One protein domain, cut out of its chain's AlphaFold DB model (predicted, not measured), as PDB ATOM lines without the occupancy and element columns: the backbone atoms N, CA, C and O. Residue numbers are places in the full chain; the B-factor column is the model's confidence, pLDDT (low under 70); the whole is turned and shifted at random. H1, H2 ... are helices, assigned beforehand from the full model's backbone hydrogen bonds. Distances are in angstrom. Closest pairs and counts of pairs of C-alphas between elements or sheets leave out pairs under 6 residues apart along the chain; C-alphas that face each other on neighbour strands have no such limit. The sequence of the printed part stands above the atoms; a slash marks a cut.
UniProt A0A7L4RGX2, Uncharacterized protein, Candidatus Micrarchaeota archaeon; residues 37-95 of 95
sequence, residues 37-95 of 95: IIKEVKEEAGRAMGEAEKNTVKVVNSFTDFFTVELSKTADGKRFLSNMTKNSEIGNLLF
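Overview. This is residues 37 to 95 of the 95 residues of an uncharacterized protein of Candidatus Micrarchaeota archaeon (UniProt A0A7L4RGX2). Picture one very long helix, H1, with a shorter helix, H2, folded back at its far end as an uneven helical hairpin, and the short helix H3 in a hook that turns back toward H1. The first part of H1, residues 37 to 59, sticks out as a long bare arm and makes most of the length. The printed part has 59 residues with three named helices in the order H1, H2, H3 and no named strand; the class is all helix. The whole is extended, with a radius of gyration of the C-alphas of 17.5 A and spans of 58 by 21 by 9 A.

Along the chain. Find C-alpha 37 at (32.252, 63.600, 102.118); from there H1 runs through residues 37 to 72, 51.9 A from first to last C-alpha. Next look at C-alpha 75 at (15.544, 111.920, 130.111), where H2, residues 75 to 87, begins; it is 18.7 A long. H3, residues 91 to 94, is 5.2 A long and ends at C-alpha 94 at (17.094, 96.826, 117.882).

Arrangement. H1 touches H2 with residues 68 to 72 alone, and H2 touches H1 with residues 77 to 81 alone. Their closest C-alphas are those of Leu 71 and Gly 77, 4.2 A apart. This helical hairpin has a steep tilt of 44 degrees, opposite ways. H2 and H3 touch only at the corner by their link, and only just, with 3 pairs of C-alphas within 8 A; the closest are those of Thr 85 and Gly 91, 4.4 A apart. H1 and H3 are close but not clearly touching, and their closest C-alphas, those of Thr 64 and Leu 94, are 6.5 A apart. In H1 and H2 every O i to N i+4 pair is within hydrogen-bond range; H3 is too short for such a pair, and its one O i to N i+3 pair is not within range.

Size, cuts and confidence. Look to Ile 37 and Ala 75 for the two C-alphas farthest apart, 58.3 A. Without residues 37 to 59, which stand free, the body spans 23 by 22 by 8 A. The printed part has no cut, and both links are tight. In the B-factor column the mean pLDDT of the printed part is 71.9, and 25 residues are under 70, among them residues 37 to 46 and 87 to 95.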
ATOM      1  N   ILE A  37      31.538  62.859 101.065       61.16
ATOM      2  CA  ILE A  37      32.252  63.600 102.118       61.16
ATOM      3  C   ILE A  37      32.047  65.112 101.947       61.16
ATOM      4  O   ILE A  37      31.823  65.829 102.912       61.16
ATOM      5  N   ILE A  38      32.028  65.611 100.706       62.16
ATOM      6  CA  ILE A  38      31.739  67.031 100.425       62.16
ATOM      7  C   ILE A  38      30.315  67.407 100.868       62.16
ATOM      8  O   ILE A  38      30.085  68.537 101.296       62.16
ATOM      9  N   LYS A  39      29.349  66.488 100.748       63.53
ATOM     10  CA  LYS A  39      27.957  66.732 101.145       63.53
ATOM     11  C   LYS A  39      27.813  66.786 102.668       63.53
ATOM     12  O   LYS A  39      27.191  67.718 103.166       63.53
ATOM     13  N   GLU A  40      28.435  65.850 103.381       67.69
ATOM     14  CA  GLU A  40      28.440  65.813 104.851       67.69
ATOM     15  C   GLU A  40      29.132  67.048 105.443       67.69
ATOM     16  O   GLU A  40      28.543  67.744 106.267       67.69
ATOM     17  N   VAL A  41      30.313  67.409 104.927       65.06
ATOM     18  CA  VAL A  41      31.050  68.607 105.368       65.06
ATOM     19  C   VAL A  41      30.259  69.893 105.102       65.06
ATOM     20  O   VAL A  41      30.282  70.810 105.920       65.06
ATOM     21  N   LYS A  42      29.525  69.983 103.985       66.38
ATOM     22  CA  LYS A  42      28.657  71.140 103.700       66.38
ATOM     23  C   LYS A  42      27.465  71.229 104.649       66.38
ATOM     24  O   LYS A  42      27.116  72.334 105.060       66.38
ATOM     25  N   GLU A  43      26.830  70.108 104.979       68.50
ATOM     26  CA  GLU A  43      25.722  70.101 105.937       68.50
ATOM     27  C   GLU A  43      26.187  70.454 107.349       68.50
ATOM     28  O   GLU A  43      25.509  71.214 108.039       68.50
ATOM     29  N   GLU A  44      27.338  69.939 107.777       66.44
ATOM     30  CA  GLU A  44      27.907  70.247 109.089       66.44
ATOM     31  C   GLU A  44      28.359  71.711 109.181       66.44
ATOM     32  O   GLU A  44      28.006  72.403 110.136       66.44
ATOM     33  N   ALA A  45      29.014  72.235 108.139       63.91
ATOM     34  CA  ALA A  45      29.359  73.653 108.051       63.91
ATOM     35  C   ALA A  45      28.113  74.559 108.063       63.91
ATOM     36  O   ALA A  45      28.110  75.589 108.734       63.91
ATOM     37  N   GLY A  46      27.035  74.165 107.374       67.25
ATOM     38  CA  GLY A  46      25.765  74.895 107.389       67.25
ATOM     39  C   GLY A  46      25.098  74.911 108.768       67.25
ATOM     40  O   GLY A  46      24.576  75.943 109.189       67.25
ATOM     41  N   ARG A  47      25.158  73.799 109.514       70.00
ATOM     42  CA  ARG A  47      24.669  73.740 110.903       70.00
ATOM     43  C   ARG A  47      25.505  74.617 111.833       70.00
ATOM     44  O   ARG A  47      24.928  75.379 112.603       70.00
ATOM     45  N   ALA A  48      26.831  74.552 111.716       66.38
ATOM     46  CA  ALA A  48      27.744  75.361 112.519       66.38
ATOM     47  C   ALA A  48      27.554  76.866 112.255       66.38
ATOM     48  O   ALA A  48      27.503  77.654 113.198       66.38
ATOM     49  N   MET A  49      27.370  77.265 110.989       66.25
ATOM     50  CA  MET A  49      27.018  78.644 110.629       66.25
ATOM     51  C   MET A  49      25.674  79.061 111.232       66.25
ATOM     52  O   MET A  49      25.607  80.098 111.886       66.25
ATOM     53  N   GLY A  50      24.630  78.238 111.105       70.94
ATOM     54  CA  GLY A  50      23.321  78.547 111.686       70.94
ATOM     55  C   GLY A  50      23.332  78.648 113.218       70.94
ATOM     56  O   GLY A  50      22.551  79.403 113.800       70.94
ATOM     57  N   GLU A  51      24.206  77.908 113.902       67.88
ATOM     58  CA  GLU A  51      24.387  78.009 115.354       67.88
ATOM     59  C   GLU A  51      25.184  79.261 115.752       67.88
ATOM     60  O   GLU A  51      24.793  79.970 116.686       67.88
ATOM     61  N   ALA A  52      26.235  79.597 114.999       62.97
ATOM     62  CA  ALA A  52      27.003  80.826 115.183       62.97
ATOM     63  C   ALA A  52      26.153  82.087 114.939       62.97
ATOM     64  O   ALA A  52      26.230  83.043 115.715       62.97
ATOM     65  N   GLU A  53      25.293  82.080 113.919       64.31
ATOM     66  CA  GLU A  53      24.344  83.162 113.637       64.31
ATOM     67  C   GLU A  53      23.365  83.355 114.798       64.31
ATOM     68  O   GLU A  53      23.217  84.466 115.307       64.31
ATOM     69  N   LYS A  54      22.762  82.270 115.304       70.75
ATOM     70  CA  LYS A  54      21.865  82.329 116.472       70.75
ATOM     71  C   LYS A  54      22.564  82.879 117.710       70.75
ATOM     72  O   LYS A  54      21.957  83.637 118.465       70.75
ATOM     73  N   ASN A  55      23.814  82.485 117.941       70.56
ATOM     74  CA  ASN A  55      24.567  82.958 119.094       70.56
ATOM     75  C   ASN A  55      24.934  84.445 118.957       70.56
ATOM     76  O   ASN A  55      24.789  85.210 119.907       70.56
ATOM     77  N   THR A  56      25.312  84.877 117.754       64.94
ATOM     78  CA  THR A  56      25.600  86.286 117.451       64.94
ATOM     79  C   THR A  56      24.359  87.156 117.648       64.94
ATOM     80  O   THR A  56      24.435  88.169 118.336       64.94
ATOM     81  N   VAL A  57      23.196  86.726 117.145       71.12
ATOM     82  CA  VAL A  57      21.919  87.433 117.349       71.12
ATOM     83  C   VAL A  57      21.579  87.543 118.838       71.12
ATOM     84  O   VAL A  57      21.193  88.611 119.301       71.12
ATOM     85  N   LYS A  58      21.785  86.481 119.629       71.94
ATOM     86  CA  LYS A  58      21.567  86.526 121.087       71.94
ATOM     87  C   LYS A  58      22.475  87.533 121.793       71.94
ATOM     88  O   LYS A  58      21.998  88.266 122.655       71.94
ATOM     89  N   VAL A  59      23.763  87.567 121.447       71.19
ATOM     90  CA  VAL A  59      24.727  88.501 122.051       71.19
ATOM     91  C   VAL A  59      24.393  89.942 121.672       71.19
ATOM     92  O   VAL A  59      24.380  90.809 122.543       71.19
ATOM     93  N   VAL A  60      24.067  90.194 120.402       72.88
ATOM     94  CA  VAL A  60      23.664  91.522 119.921       72.88
ATOM     95  C   VAL A  60      22.384  91.987 120.615       72.88
ATOM     96  O   VAL A  60      22.357  93.105 121.130       72.88
ATOM     97  N   ASN A  61      21.365  91.130 120.720       71.94
ATOM     98  CA  ASN A  61      20.118  91.461 121.414       71.94
ATOM     99  C   ASN A  61      20.370  91.741 122.901       71.94
ATOM    100  O   ASN A  61      19.953  92.776 123.404       71.94
ATOM    101  N   SER A  62      21.149  90.897 123.586       76.00
ATOM    102  CA  SER A  62      21.466  91.101 125.007       76.00
ATOM    103  C   SER A  62      22.249  92.390 125.268       76.00
ATOM    104  O   SER A  62      22.027  93.043 126.288       76.00
ATOM    105  N   PHE A  63      23.178  92.753 124.381       73.56
ATOM    106  CA  PHE A  63      23.915  94.010 124.477       73.56
ATOM    107  C   PHE A  63      22.966  95.196 124.276       73.56
ATOM    108  O   PHE A  63      22.950  96.132 125.071       73.56
ATOM    109  N   THR A  64      22.114  95.119 123.258       75.81
ATOM    110  CA  THR A  64      21.111  96.142 122.948       75.81
ATOM    111  C   THR A  64      20.140  96.359 124.102       75.81
ATOM    112  O   THR A  64      19.903  97.503 124.497       75.81
ATOM    113  N   ASP A  65      19.636  95.277 124.694       79.44
ATOM    114  CA  ASP A  65      18.725  95.316 125.837       79.44
ATOM    115  C   ASP A  65      19.377  96.006 127.037       79.44
ATOM    116  O   ASP A  65      18.777  96.891 127.650       79.44
ATOM    117  N   PHE A  66      20.636  95.669 127.339       78.56
ATOM    118  CA  PHE A  66      21.373  96.274 128.447       78.56
ATOM    119  C   PHE A  66      21.487  97.798 128.300       78.56
ATOM    120  O   PHE A  66      21.130  98.546 129.215       78.56
ATOM    121  N   PHE A  67      21.926  98.280 127.134       77.00
ATOM    122  CA  PHE A  67      22.067  99.720 126.901       77.00
ATOM    123  C   PHE A  67      20.720 100.432 126.818       77.00
ATOM    124  O   PHE A  67      20.592 101.547 127.319       77.00
ATOM    125  N   THR A  68      19.700  99.796 126.246       80.75
ATOM    126  CA  THR A  68      18.348 100.360 126.183       80.75
ATOM    127  C   THR A  68      17.777 100.565 127.580       80.75
ATOM    128  O   THR A  68      17.238 101.637 127.872       80.75
ATOM    129  N   VAL A  69      17.940  99.585 128.474       84.75
ATOM    130  CA  VAL A  69      17.501  99.699 129.870       84.75
ATOM    131  C   VAL A  69      18.203 100.861 130.566       84.75
ATOM    132  O   VAL A  69      17.524 101.688 131.173       84.75
ATOM    133  N   GLU A  70      19.525 100.987 130.448       83.88
ATOM    134  CA  GLU A  70      20.252 102.096 131.082       83.88
ATOM    135  C   GLU A  70      19.883 103.464 130.487       83.88
ATOM    136  O   GLU A  70      19.602 104.414 131.224       83.88
ATOM    137  N   LEU A  71      19.772 103.570 129.161       84.88
ATOM    138  CA  LEU A  71      19.361 104.805 128.486       84.88
ATOM    139  C   LEU A  71      17.932 105.211 128.871       84.88
ATOM    140  O   LEU A  71      17.660 106.395 129.075       84.88
ATOM    141  N   SER A  72      17.030 104.246 129.062       84.31
ATOM    142  CA  SER A  72      15.642 104.507 129.462       84.31
ATOM    143  C   SER A  72      15.503 105.121 130.862       84.31
ATOM    144  O   SER A  72      14.462 105.705 131.170       84.31
ATOM    145  N   LYS A  73      16.535 105.049 131.710       90.69
ATOM    146  CA  LYS A  73      16.521 105.651 133.054       90.69
ATOM    147  C   LYS A  73      16.753 107.162 133.032       90.69
ATOM    148  O   LYS A  73      16.436 107.837 134.009       90.69
ATOM    149  N   THR A  74      17.261 107.712 131.928       90.06
ATOM    150  CA  THR A  74      17.592 109.141 131.799       90.06
ATOM    151  C   THR A  74      16.661 109.846 130.810       90.06
ATOM    152  O   THR A  74      16.161 109.243 129.862       90.06
ATOM    153  N   ALA A  75      16.398 111.141 131.016       88.31
ATOM    154  CA  ALA A  75      15.544 111.920 130.111       88.31
ATOM    155  C   ALA A  75      16.155 112.044 128.703       88.31
ATOM    156  O   ALA A  75      15.449 111.904 127.701       88.31
ATOM    157  N   ASP A  76      17.474 112.238 128.634       85.69
ATOM    158  CA  ASP A  76      18.211 112.325 127.373       85.69
ATOM    159  C   ASP A  76      18.295 110.973 126.667       85.69
ATOM    160  O   ASP A  76      18.074 110.900 125.458       85.69
ATOM    161  N   GLY A  77      18.501 109.883 127.412       87.31
ATOM    162  CA  GLY A  77      18.479 108.537 126.846       87.31
ATOM    163  C   GLY A  77      17.101 108.155 126.294       87.31
ATOM    164  O   GLY A  77      17.024 107.620 125.192       87.31
ATOM    165  N   LYS A  78      15.995 108.536 126.949       87.06
ATOM    166  CA  LYS A  78      14.636 108.368 126.385       87.06
ATOM    167  C   LYS A  78      14.443 109.127 125.068       87.06
ATOM    168  O   LYS A  78      13.837 108.594 124.137       87.06
ATOM    169  N   ARG A  79      14.949 110.364 124.969       85.50
ATOM    170  CA  ARG A  79      14.909 111.151 123.721       85.50
ATOM    171  C   ARG A  79      15.745 110.508 122.622       85.50
ATOM    172  O   ARG A  79      15.284 110.416 121.488       85.50
ATOM    173  N   PHE A  80      16.942 110.049 122.969       84.75
ATOM    174  CA  PHE A  80      17.831 109.352 122.054       84.75
ATOM    175  C   PHE A  80      17.185 108.077 121.500       84.75
ATOM    176  O   PHE A  80      17.099 107.934 120.283       84.75
ATOM    177  N   LEU A  81      16.634 107.218 122.366       82.56
ATOM    178  CA  LEU A  81      15.916 106.006 121.957       82.56
ATOM    179  C   LEU A  81      14.725 106.338 121.046       82.56
ATOM    180  O   LEU A  81      14.621 105.786 119.957       82.56
ATOM    181  N   SER A  82      13.887 107.314 121.422       80.62
ATOM    182  CA  SER A  82      12.735 107.728 120.603       80.62
ATOM    183  C   SER A  82      13.137 108.252 119.220       80.62
ATOM    184  O   SER A  82      12.437 108.006 118.238       80.62
ATOM    185  N   ASN A  83      14.262 108.963 119.128       79.81
ATOM    186  CA  ASN A  83      14.793 109.435 117.854       79.81
ATOM    187  C   ASN A  83      15.402 108.299 117.026       79.81
ATOM    188  O   ASN A  83      15.297 108.340 115.799       79.81
ATOM    189  N   MET A  84      15.998 107.290 117.671       76.38
ATOM    190  CA  MET A  84      16.570 106.131 116.988       76.38
ATOM    191  C   MET A  84      15.479 105.247 116.370       76.38
ATOM    192  O   MET A  84      15.592 104.886 115.201       76.38
ATOM    193  N   THR A  85      14.383 104.994 117.095       71.19
ATOM    194  CA  THR A  85      13.216 104.239 116.595       71.19
ATOM    195  C   THR A  85      12.528 104.935 115.416       71.19
ATOM    196  O   THR A  85      11.943 104.283 114.562       71.19
ATOM    197  N   LYS A  86      12.587 106.271 115.346       70.69
ATOM    198  CA  LYS A  86      11.924 107.049 114.287       70.69
ATOM    199  C   LYS A  86      12.734 107.191 113.000       70.69
ATOM    200  O   LYS A  86      12.132 107.403 111.955       70.69
ATOM    201  N   ASN A  87      14.067 107.146 113.071       66.56
ATOM    202  CA  ASN A  87      14.928 107.611 111.972       66.56
ATOM    203  C   ASN A  87      15.961 106.595 111.485       66.56
ATOM    204  O   ASN A  87      16.725 106.916 110.579       66.56
ATOM    205  N   SER A  88      16.045 105.411 112.089       60.25
ATOM    206  CA  SER A  88      17.110 104.466 111.769       60.25
ATOM    207  C   SER A  88      16.556 103.108 111.367       60.25
ATOM    208  O   SER A  88      15.760 102.524 112.097       60.25
ATOM    209  N   GLU A  89      17.051 102.560 110.255       58.97
ATOM    210  CA  GLU A  89      16.881 101.139 109.914       58.97
ATOM    211  C   GLU A  89      17.450 100.231 111.020       58.97
ATOM    212  O   GLU A  89      16.923  99.151 111.268       58.97
ATOM    213  N   ILE A  90      18.458 100.713 111.762       55.72
ATOM    214  CA  ILE A  90      18.990 100.055 112.965       55.72
ATOM    215  C   ILE A  90      17.951 100.067 114.097       55.72
ATOM    216  O   ILE A  90      17.885  99.120 114.866       55.72
ATOM    217  N   GLY A  91      17.083 101.078 114.176       56.47
ATOM    218  CA  GLY A  91      15.980 101.114 115.140       56.47
ATOM    219  C   GLY A  91      15.006  99.942 114.980       56.47
ATOM    220  O   GLY A  91      14.559  99.414 115.985       56.47
ATOM    221  N   ASN A  92      14.760  99.479 113.748       57.62
ATOM    222  CA  ASN A  92      13.954  98.279 113.466       57.62
ATOM    223  C   ASN A  92      14.714  96.955 113.680       57.62
ATOM    224  O   ASN A  92      14.119  95.884 113.614       57.62
ATOM    225  N   LEU A  93      16.041  97.005 113.841       54.09
ATOM    226  CA  LEU A  93      16.874  95.838 114.163       54.09
ATOM    227  C   LEU A  93      17.096  95.689 115.674       54.09
ATOM    228  O   LEU A  93      17.445  94.604 116.129       54.09
ATOM    229  N   LEU A  94      16.923  96.775 116.431       54.44
ATOM    230  CA  LEU A  94      17.094  96.826 117.882       54.44
ATOM    231  C   LEU A  94      15.760  96.718 118.654       54.44
ATOM    232  O   LEU A  94      15.803  96.456 119.854       54.44
ATOM    233  N   PHE A  95      14.610  96.916 117.992       50.91
ATOM    234  CA  PHE A  95      13.249  96.892 118.558       50.91
ATOM    235  C   PHE A  95      12.272  96.170 117.630       50.91
ATOM    236  O   PHE A  95      11.321  95.551 118.161       50.91
TER     237      PHE A  95